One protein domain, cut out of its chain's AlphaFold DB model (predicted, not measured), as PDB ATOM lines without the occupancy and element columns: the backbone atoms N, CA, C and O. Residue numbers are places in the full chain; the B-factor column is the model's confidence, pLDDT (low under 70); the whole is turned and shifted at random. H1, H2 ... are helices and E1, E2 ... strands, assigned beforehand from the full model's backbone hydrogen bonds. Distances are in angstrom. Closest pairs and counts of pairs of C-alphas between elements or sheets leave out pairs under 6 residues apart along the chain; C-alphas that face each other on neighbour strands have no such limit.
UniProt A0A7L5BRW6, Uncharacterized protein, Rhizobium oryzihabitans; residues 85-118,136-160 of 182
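This is residues 85 to 118 and 136 to 160 of the 182 residues of an uncharacterized protein of Rhizobium oryzihabitans (UniProt A0A7L5BRW6). Two slender two-stranded ribbons, one of E1 and E2 and the other of E3 running on into E4 alongside E5 running on into E6, make a flat, open outline, and they come near each other at one place, around Leu 115 and Trp 153. The first ribbon is E1 paired with E2, with the helix H1 beyond its far end; the second is a long ribbon with a bend, in which E4 and E5 form a hairpin at one end and E3 and E6 pair at the other. The printed part has 59 residues with one named helix and six named strands, in the order E1, H1, E2, E3, E4, E5, E6, and its three sheets, E1 - E2, E3 - E6 and E4 - E5, are antiparallel. The class is mixed, helices and strands. The whole is extended, with a radius of gyration of the C-alphas of 19.1 A and spans of 54 by 30 by 13 A.

E1, residues 85 to 89, and E2, residues 110 to 115, are antiparallel neighbours at 138 degrees between their directions; N 87 and O 112 are within hydrogen-bond range at 2.8 A, as are N 112 and O 87 at 2.8 A. Between them in the chain is H1, residues 93 to 101, in which every O i to N i+4 pair is within hydrogen-bond range. E3, residues 138 to 140, runs on into E4, residues 143 to 146, across a break of 2 residues, at 64 degrees. E4 and E5, residues 151 to 154, form a hairpin at 148 degrees between their directions, with N 145 and O 152 within hydrogen-bond range at 2.9 A. E5 runs on into E6, residues 157 to 159, across a break of 2 residues, at 73 degrees. E6 is the antiparallel neighbour of E3 at 140 degrees, with N 140 and O 157 within hydrogen-bond range at 2.9 A. The closest C-alphas of E2 and E5, those of Leu 115 and Trp 153, are 8.0 A apart. H1 is apart from E3, E4, E5 and E6.

E1 begins at C-alpha 85, at (-34.287, -32.628, -35.418), and measures 12.9 A from first to last C-alpha. H1 measures 12.3 A and ends at C-alpha 101, at (-50.192, -63.685, -34.300). E2, the longest strand by residues, measures 16.2 A. E3 measures 6.3 A, E4 9.9 A, E5 9.6 A and E6 6.0 A; E6 ends at C-alpha 159, at (-12.195, -35.567, -45.789).

The two C-alphas farthest apart, those of Gly 103 and Arg 136, are 55.9 A apart. Residues 119 to 135 are not printed, and C-alphas 118 and 136 are 25.6 A apart across this cut, in the link from E2 to E3. Of the links that are printed whole, H1 to E2 is short and the others are tight. The mean pLDDT of the printed part is 86.9, and residues 116 to 118 are under 70.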
ATOM      1  N   ALA A  85     -32.838 -32.483 -35.367       84.56
ATOM      2  CA  ALA A  85     -34.287 -32.628 -35.418       84.56
ATOM      3  C   ALA A  85     -34.714 -33.989 -34.864       84.56
ATOM      4  O   ALA A  85     -33.929 -34.935 -34.816       84.56
ATOM      5  N   THR A  86     -35.977 -34.109 -34.469       83.56
ATOM      6  CA  THR A  86     -36.577 -35.404 -34.139       83.56
ATOM      7  C   THR A  86     -37.118 -36.068 -35.405       83.56
ATOM      8  O   THR A  86     -37.680 -35.410 -36.281       83.56
ATOM      9  N   ALA A  87     -36.927 -37.378 -35.515       81.94
ATOM     10  CA  ALA A  87     -37.477 -38.219 -36.566       81.94
ATOM     11  C   ALA A  87     -38.232 -39.390 -35.936       81.94
ATOM     12  O   ALA A  87     -37.760 -39.989 -34.969       81.94
ATOM     13  N   ASP A  88     -39.394 -39.710 -36.494       82.94
ATOM     14  CA  ASP A  88     -40.205 -40.840 -36.058       82.94
ATOM     15  C   ASP A  88     -39.756 -42.119 -36.756       82.94
ATOM     16  O   ASP A  88     -39.698 -42.191 -37.985       82.94
ATOM     17  N   ILE A  89     -39.426 -43.133 -35.957       83.00
ATOM     18  CA  ILE A  89     -39.187 -44.488 -36.437       83.00
ATOM     19  C   ILE A  89     -40.449 -45.291 -36.168       83.00
ATOM     20  O   ILE A  89     -40.728 -45.711 -35.042       83.00
ATOM     21  N   GLU A  90     -41.222 -45.478 -37.232       87.31
ATOM     22  CA  GLU A  90     -42.439 -46.273 -37.191       87.31
ATOM     23  C   GLU A  90     -42.133 -47.750 -36.969       87.31
ATOM     24  O   GLU A  90     -41.178 -48.319 -37.512       87.31
ATOM     25  N   ALA A  91     -42.986 -48.398 -36.181       87.56
ATOM     26  CA  ALA A  91     -42.840 -49.816 -35.935       87.56
ATOM     27  C   ALA A  91     -43.134 -50.612 -37.223       87.56
ATOM     28  O   ALA A  91     -44.135 -50.366 -37.903       87.56
ATOM     29  N   PRO A  92     -42.312 -51.615 -37.573       89.50
ATOM     30  CA  PRO A  92     -42.490 -52.359 -38.811       89.50
ATOM     31  C   PRO A  92     -43.790 -53.178 -38.789       89.50
ATOM     32  O   PRO A  92     -43.883 -54.226 -38.143       89.50
ATOM     33  N   ALA A  93     -44.791 -52.732 -39.555       88.50
ATOM     34  CA  ALA A  93     -46.155 -53.273 -39.535       88.50
ATOM     35  C   ALA A  93     -46.229 -54.789 -39.793       88.50
ATOM     36  O   ALA A  93     -46.947 -55.515 -39.101       88.50
ATOM     37  N   LYS A  94     -45.443 -55.300 -40.754       90.56
ATOM     38  CA  LYS A  94     -45.396 -56.738 -41.083       90.56
ATOM     39  C   LYS A  94     -44.857 -57.578 -39.919       90.56
ATOM     40  O   LYS A  94     -45.411 -58.633 -39.612       90.56
ATOM     41  N   LEU A  95     -43.809 -57.095 -39.250       89.25
ATOM     42  CA  LEU A  95     -43.219 -57.759 -38.086       89.25
ATOM     43  C   LEU A  95     -44.167 -57.713 -36.886       89.25
ATOM     44  O   LEU A  95     -44.334 -58.724 -36.210       89.25
ATOM     45  N   ASN A  96     -44.849 -56.589 -36.663       92.81
ATOM     46  CA  ASN A  96     -45.844 -56.472 -35.599       92.81
ATOM     47  C   ASN A  96     -47.030 -57.413 -35.805       92.81
ATOM     48  O   ASN A  96     -47.413 -58.107 -34.867       92.81
ATOM     49  N   LYS A  97     -47.540 -57.534 -37.035       90.50
ATOM     50  CA  LYS A  97     -48.599 -58.500 -37.358       90.50
ATOM     51  C   LYS A  97     -48.174 -59.939 -37.042       90.50
ATOM     52  O   LYS A  97     -48.929 -60.681 -36.420       90.50
ATOM     53  N   ALA A  98     -46.942 -60.314 -37.397       92.56
ATOM     54  CA  ALA A  98     -46.394 -61.634 -37.083       92.56
ATOM     55  C   ALA A  98     -46.172 -61.856 -35.574       92.56
ATOM     56  O   ALA A  98     -46.301 -62.981 -35.095       92.56
ATOM     57  N   ARG A  99     -45.836 -60.806 -34.815       94.94
ATOM     58  CA  ARG A  99     -45.682 -60.871 -33.352       94.94
ATOM     59  C   ARG A  99     -47.023 -61.039 -32.648       94.94
ATOM     60  O   ARG A  99     -47.132 -61.934 -31.816       94.94
ATOM     61  N   ILE A 100     -48.035 -60.269 -33.048       93.56
ATOM     62  CA  ILE A 100     -49.404 -60.368 -32.520       93.56
ATOM     63  C   ILE A 100     -49.967 -61.771 -32.770       93.56
ATOM     64  O   ILE A 100     -50.473 -62.398 -31.845       93.56
ATOM     65  N   ALA A 101     -49.782 -62.317 -33.977       93.44
ATOM     66  CA  ALA A 101     -50.192 -63.685 -34.300       93.44
ATOM     67  C   ALA A 101     -49.503 -64.757 -33.429       93.44
ATOM     68  O   ALA A 101     -50.041 -65.842 -33.243       93.44
ATOM     69  N   LYS A 102     -48.320 -64.458 -32.879       95.12
ATOM     70  CA  LYS A 102     -47.571 -65.321 -31.951       95.12
ATOM     71  C   LYS A 102     -47.845 -64.999 -30.473       95.12
ATOM     72  O   LYS A 102     -47.089 -65.458 -29.621       95.12
ATOM     73  N   GLY A 103     -48.845 -64.166 -30.166       94.19
ATOM     74  CA  GLY A 103     -49.158 -63.725 -28.801       94.19
ATOM     75  C   GLY A 103     -48.085 -62.830 -28.164       94.19
ATOM     76  O   GLY A 103     -48.035 -62.702 -26.946       94.19
ATOM     77  N   LYS A 104     -47.189 -62.234 -28.964       94.06
ATOM     78  CA  LYS A 104     -46.090 -61.379 -28.490       94.06
ATOM     79  C   LYS A 104     -46.447 -59.900 -28.628       94.06
ATOM     80  O   LYS A 104     -47.058 -59.495 -29.615       94.06
ATOM     81  N   GLN A 105     -45.959 -59.083 -27.693       91.75
ATOM     82  CA  GLN A 105     -46.142 -57.630 -27.718       91.75
ATOM     83  C   GLN A 105     -45.550 -57.014 -29.001       91.75
ATOM     84  O   GLN A 105     -44.410 -57.351 -29.352       91.75
ATOM     85  N   PRO A 106     -46.278 -56.136 -29.714       91.62
ATOM     86  CA  PRO A 106     -45.756 -55.436 -30.884       91.62
ATOM     87  C   PRO A 106     -44.627 -54.473 -30.496       91.62
ATOM     88  O   PRO A 106     -44.539 -54.012 -29.361       91.62
ATOM     89  N   PHE A 107     -43.757 -54.166 -31.450       91.25
ATOM     90  CA  PHE A 107     -42.805 -53.073 -31.314       91.25
ATOM     91  C   PHE A 107     -43.546 -51.731 -31.301       91.25
ATOM     92  O   PHE A 107     -44.529 -51.566 -32.029       91.25
ATOM     93  N   PHE A 108     -43.067 -50.796 -30.484       88.62
ATOM     94  CA  PHE A 108     -43.568 -49.425 -30.407       88.62
ATOM     95  C   PHE A 108     -42.814 -48.522 -31.389       88.62
ATOM     96  O   PHE A 108     -41.655 -48.786 -31.714       88.62
ATOM     97  N   SER A 109     -43.477 -47.472 -31.874       85.69
ATOM     98  CA  SER A 109     -42.798 -46.385 -32.576       85.69
ATOM     99  C   SER A 109     -42.045 -45.523 -31.566       85.69
ATOM    100  O   SER A 109     -42.477 -45.354 -30.424       85.69
ATOM    101  N   TYR A 110     -40.888 -45.004 -31.961       85.81
ATOM    102  CA  TYR A 110     -40.063 -44.169 -31.091       85.81
ATOM    103  C   TYR A 110     -39.403 -43.044 -31.875       85.81
ATOM    104  O   TYR A 110     -39.185 -43.146 -33.084       85.81
ATOM    105  N   LYS A 111     -39.080 -41.959 -31.169       84.31
ATOM    106  CA  LYS A 111     -38.405 -40.803 -31.756       84.31
ATOM    107  C   LYS A 111     -36.896 -40.971 -31.639       84.31
ATOM    108  O   LYS A 111     -36.390 -41.337 -30.579       84.31
ATOM    109  N   VAL A 112     -36.179 -40.656 -32.707       84.69
ATOM    110  CA  VAL A 112     -34.719 -40.529 -32.713       84.69
ATOM    111  C   VAL A 112     -34.327 -39.095 -33.019       84.69
ATOM    112  O   VAL A 112     -35.042 -38.383 -33.718       84.69
ATOM    113  N   LEU A 113     -33.180 -38.665 -32.510       81.38
ATOM    114  CA  LEU A 113     -32.580 -37.400 -32.911       81.38
ATOM    115  C   LEU A 113     -31.715 -37.643 -34.146       81.38
ATOM    116  O   LEU A 113     -30.775 -38.436 -34.109       81.38
ATOM    117  N   ALA A 114     -32.047 -36.971 -35.240       76.38
ATOM    118  CA  ALA A 114     -31.364 -37.061 -36.519       76.38
ATOM    119  C   ALA A 114     -30.881 -35.675 -36.951       76.38
ATOM    120  O   ALA A 114     -31.479 -34.653 -36.613       76.38
ATOM    121  N   LEU A 115     -29.799 -35.620 -37.727       77.12
ATOM    122  CA  LEU A 115     -29.391 -34.356 -38.331       77.12
ATOM    123  C   LEU A 115     -30.222 -34.105 -39.586       77.12
ATOM    124  O   LEU A 115     -30.366 -35.002 -40.407       77.12
ATOM    125  N   ALA A 116     -30.728 -32.888 -39.772       67.81
ATOM    126  CA  ALA A 116     -31.682 -32.541 -40.829       67.81
ATOM    127  C   ALA A 116     -31.192 -32.853 -42.260       67.81
ATOM    128  O   ALA A 116     -32.009 -33.108 -43.142       67.81
ATOM    129  N   ALA A 117     -29.872 -32.887 -42.488       60.25
ATOM    130  CA  ALA A 117     -29.269 -33.292 -43.762       60.25
ATOM    131  C   ALA A 117     -29.394 -34.803 -44.067       60.25
ATOM    132  O   ALA A 117     -29.163 -35.200 -45.203       60.25
ATOM    133  N   ASP A 118     -29.778 -35.627 -43.086       52.28
ATOM    134  CA  ASP A 118     -30.129 -37.042 -43.274       52.28
ATOM    135  C   ASP A 118     -31.594 -37.222 -43.716       52.28
ATOM    136  O   ASP A 118     -32.045 -38.354 -43.900       52.28
ATOM    137  N   ARG A 136      -5.395 -33.694 -47.997       83.69
ATOM    138  CA  ARG A 136      -5.028 -35.094 -47.733       83.69
ATOM    139  C   ARG A 136      -6.156 -35.842 -47.020       83.69
ATOM    140  O   ARG A 136      -6.892 -35.243 -46.221       83.69
ATOM    141  N   LEU A 137      -6.230 -37.151 -47.254       85.88
ATOM    142  CA  LEU A 137      -7.221 -38.024 -46.634       85.88
ATOM    143  C   LEU A 137      -7.078 -38.002 -45.107       85.88
ATOM    144  O   LEU A 137      -6.011 -38.321 -44.585       85.88
ATOM    145  N   HIS A 138      -8.140 -37.653 -44.379       86.00
ATOM    146  CA  HIS A 138      -8.154 -37.743 -42.915       86.00
ATOM    147  C   HIS A 138      -9.561 -37.872 -42.330       86.00
ATOM    148  O   HIS A 138     -10.558 -37.469 -42.931       86.00
ATOM    149  N   LEU A 139      -9.629 -38.386 -41.099       86.44
ATOM    150  CA  LEU A 139     -10.847 -38.369 -40.295       86.44
ATOM    151  C   LEU A 139     -10.961 -37.042 -39.541       86.44
ATOM    152  O   LEU A 139     -10.106 -36.684 -38.726       86.44
ATOM    153  N   ARG A 140     -12.052 -36.319 -39.788       87.81
ATOM    154  CA  ARG A 140     -12.432 -35.123 -39.033       87.81
ATOM    155  C   ARG A 140     -13.466 -35.506 -37.978       87.81
ATOM    156  O   ARG A 140     -14.477 -36.118 -38.311       87.81
ATOM    157  N   ARG A 141     -13.245 -35.107 -36.720       87.69
ATOM    158  CA  ARG A 141     -14.218 -35.283 -35.625       87.69
ATOM    159  C   ARG A 141     -15.425 -34.351 -35.794       87.69
ATOM    160  O   ARG A 141     -15.318 -33.285 -36.409       87.69
ATOM    161  N   GLY A 142     -16.566 -34.763 -35.242       87.62
ATOM    162  CA  GLY A 142     -17.740 -33.901 -35.151       87.62
ATOM    163  C   GLY A 142     -17.511 -32.753 -34.169       87.62
ATOM    164  O   GLY A 142     -16.744 -32.908 -33.220       87.62
ATOM    165  N   HIS A 143     -18.101 -31.593 -34.438       92.38
ATOM    166  CA  HIS A 143     -17.944 -30.402 -33.601       92.38
ATOM    167  C   HIS A 143     -19.100 -29.419 -33.800       92.38
ATOM    168  O   HIS A 143     -19.741 -29.401 -34.855       92.38
ATOM    169  N   LEU A 144     -19.325 -28.565 -32.801       92.38
ATOM    170  CA  LEU A 144     -20.204 -27.411 -32.945       92.38
ATOM    171  C   LEU A 144     -19.539 -26.378 -33.855       92.38
ATOM    172  O   LEU A 144     -18.375 -26.022 -33.665       92.38
ATOM    173  N   ARG A 145     -20.296 -25.864 -34.822       91.75
ATOM    174  CA  ARG A 145     -19.888 -24.752 -35.675       91.75
ATOM    175  C   ARG A 145     -20.873 -23.608 -35.508       91.75
ATOM    176  O   ARG A 145     -22.063 -23.765 -35.770       91.75
ATOM    177  N   ARG A 146     -20.350 -22.445 -35.130       93.00
ATOM    178  CA  ARG A 146     -21.101 -21.191 -35.109       93.00
ATOM    179  C   ARG A 146     -20.999 -20.521 -36.481       93.00
ATOM    180  O   ARG A 146     -19.903 -20.239 -36.959       93.00
ATOM    181  N   LEU A 147     -22.141 -20.333 -37.122       91.50
ATOM    182  CA  LEU A 147     -22.345 -19.501 -38.305       91.50
ATOM    183  C   LEU A 147     -22.851 -18.117 -37.852       91.50
ATOM    184  O   LEU A 147     -23.218 -17.980 -36.683       91.50
ATOM    185  N   PRO A 148     -22.880 -17.097 -38.733       93.81
ATOM    186  CA  PRO A 148     -23.340 -15.758 -38.358       93.81
ATOM    187  C   PRO A 148     -24.723 -15.748 -37.693       93.81
ATOM    188  O   PRO A 148     -24.916 -15.060 -36.697       93.81
ATOM    189  N   GLU A 149     -25.646 -16.570 -38.192       93.31
ATOM    190  CA  GLU A 149     -27.043 -16.585 -37.744       93.31
ATOM    191  C   GLU A 149     -27.377 -17.756 -36.812       93.31
ATOM    192  O   GLU A 149     -28.359 -17.696 -36.080       93.31
ATOM    193  N   LYS A 150     -26.577 -18.834 -36.823       90.56
ATOM    194  CA  LYS A 150     -26.959 -20.096 -36.177       90.56
ATOM    195  C   LYS A 150     -25.812 -20.978 -35.734       90.56
ATOM    196  O   LYS A 150     -24.690 -20.870 -36.223       90.56
ATOM    197  N   THR A 151     -26.119 -21.923 -34.854       93.19
ATOM    198  CA  THR A 151     -25.185 -22.970 -34.426       93.19
ATOM    199  C   THR A 151     -25.630 -24.317 -34.979       93.19
ATOM    200  O   THR A 151     -26.793 -24.694 -34.855       93.19
ATOM    201  N   VAL A 152     -24.699 -25.039 -35.605       92.31
ATOM    202  CA  VAL A 152     -24.954 -26.349 -36.217       92.31
ATOM    203  C   VAL A 152     -23.964 -27.392 -35.714       92.31
ATOM    204  O   VAL A 152     -22.791 -27.093 -35.477       92.31
ATOM    205  N   TRP A 153     -24.415 -28.639 -35.617       93.25
ATOM    206  CA  TRP A 153     -23.540 -29.780 -35.386       93.25
ATOM    207  C   TRP A 153     -22.970 -30.275 -36.714       93.25
ATOM    208  O   TRP A 153     -23.699 -30.715 -37.609       93.25
ATOM    209  N   VAL A 154     -21.650 -30.208 -36.853       89.19
ATOM    210  CA  VAL A 154     -20.932 -30.737 -38.011       89.19
ATOM    211  C   VAL A 154     -20.584 -32.193 -37.739       89.19
ATOM    212  O   VAL A 154     -19.903 -32.499 -36.763       89.19
ATOM    213  N   ARG A 155     -21.004 -33.101 -38.626       86.12
ATOM    214  CA  ARG A 155     -20.706 -34.533 -38.500       86.12
ATOM    215  C   ARG A 155     -19.214 -34.822 -38.597       86.12
ATOM    216  O   ARG A 155     -18.467 -34.157 -39.332       86.12
ATOM    217  N   ALA A 156     -18.822 -35.892 -37.910       86.88
ATOM    218  CA  ALA A 156     -17.584 -36.572 -38.229       86.88
ATOM    219  C   ALA A 156     -17.634 -37.038 -39.691       86.88
ATOM    220  O   ALA A 156     -18.670 -37.510 -40.160       86.88
ATOM    221  N   ALA A 157     -16.541 -36.845 -40.419       84.12
ATOM    222  CA  ALA A 157     -16.490 -37.130 -41.845       84.12
ATOM    223  C   ALA A 157     -15.080 -37.533 -42.267       84.12
ATOM    224  O   ALA A 157     -14.090 -37.063 -41.699       84.12
ATOM    225  N   MET A 158     -15.012 -38.369 -43.298       83.06
ATOM    226  CA  MET A 158     -13.792 -38.599 -44.056       83.06
ATOM    227  C   MET A 158     -13.619 -37.445 -45.045       83.06
ATOM    228  O   MET A 158     -14.499 -37.181 -45.861       83.06
ATOM    229  N   VAL A 159     -12.510 -36.722 -44.938       83.50
ATOM    230  CA  VAL A 159     -12.195 -35.567 -45.789       83.50
ATOM    231  C   VAL A 159     -11.094 -35.971 -46.755       83.50
ATOM    232  O   VAL A 159     -10.145 -36.619 -46.330       83.50
ATOM    233  N   GLY A 160     -11.206 -35.584 -48.028       80.56
ATOM    234  CA  GLY A 160     -10.204 -35.925 -49.041       80.56
ATOM    235  C   GLY A 160     -10.267 -37.388 -49.495       80.56
ATOM    236  O   GLY A 160      -9.229 -37.964 -49.786       80.56
TER     237      GLY A 160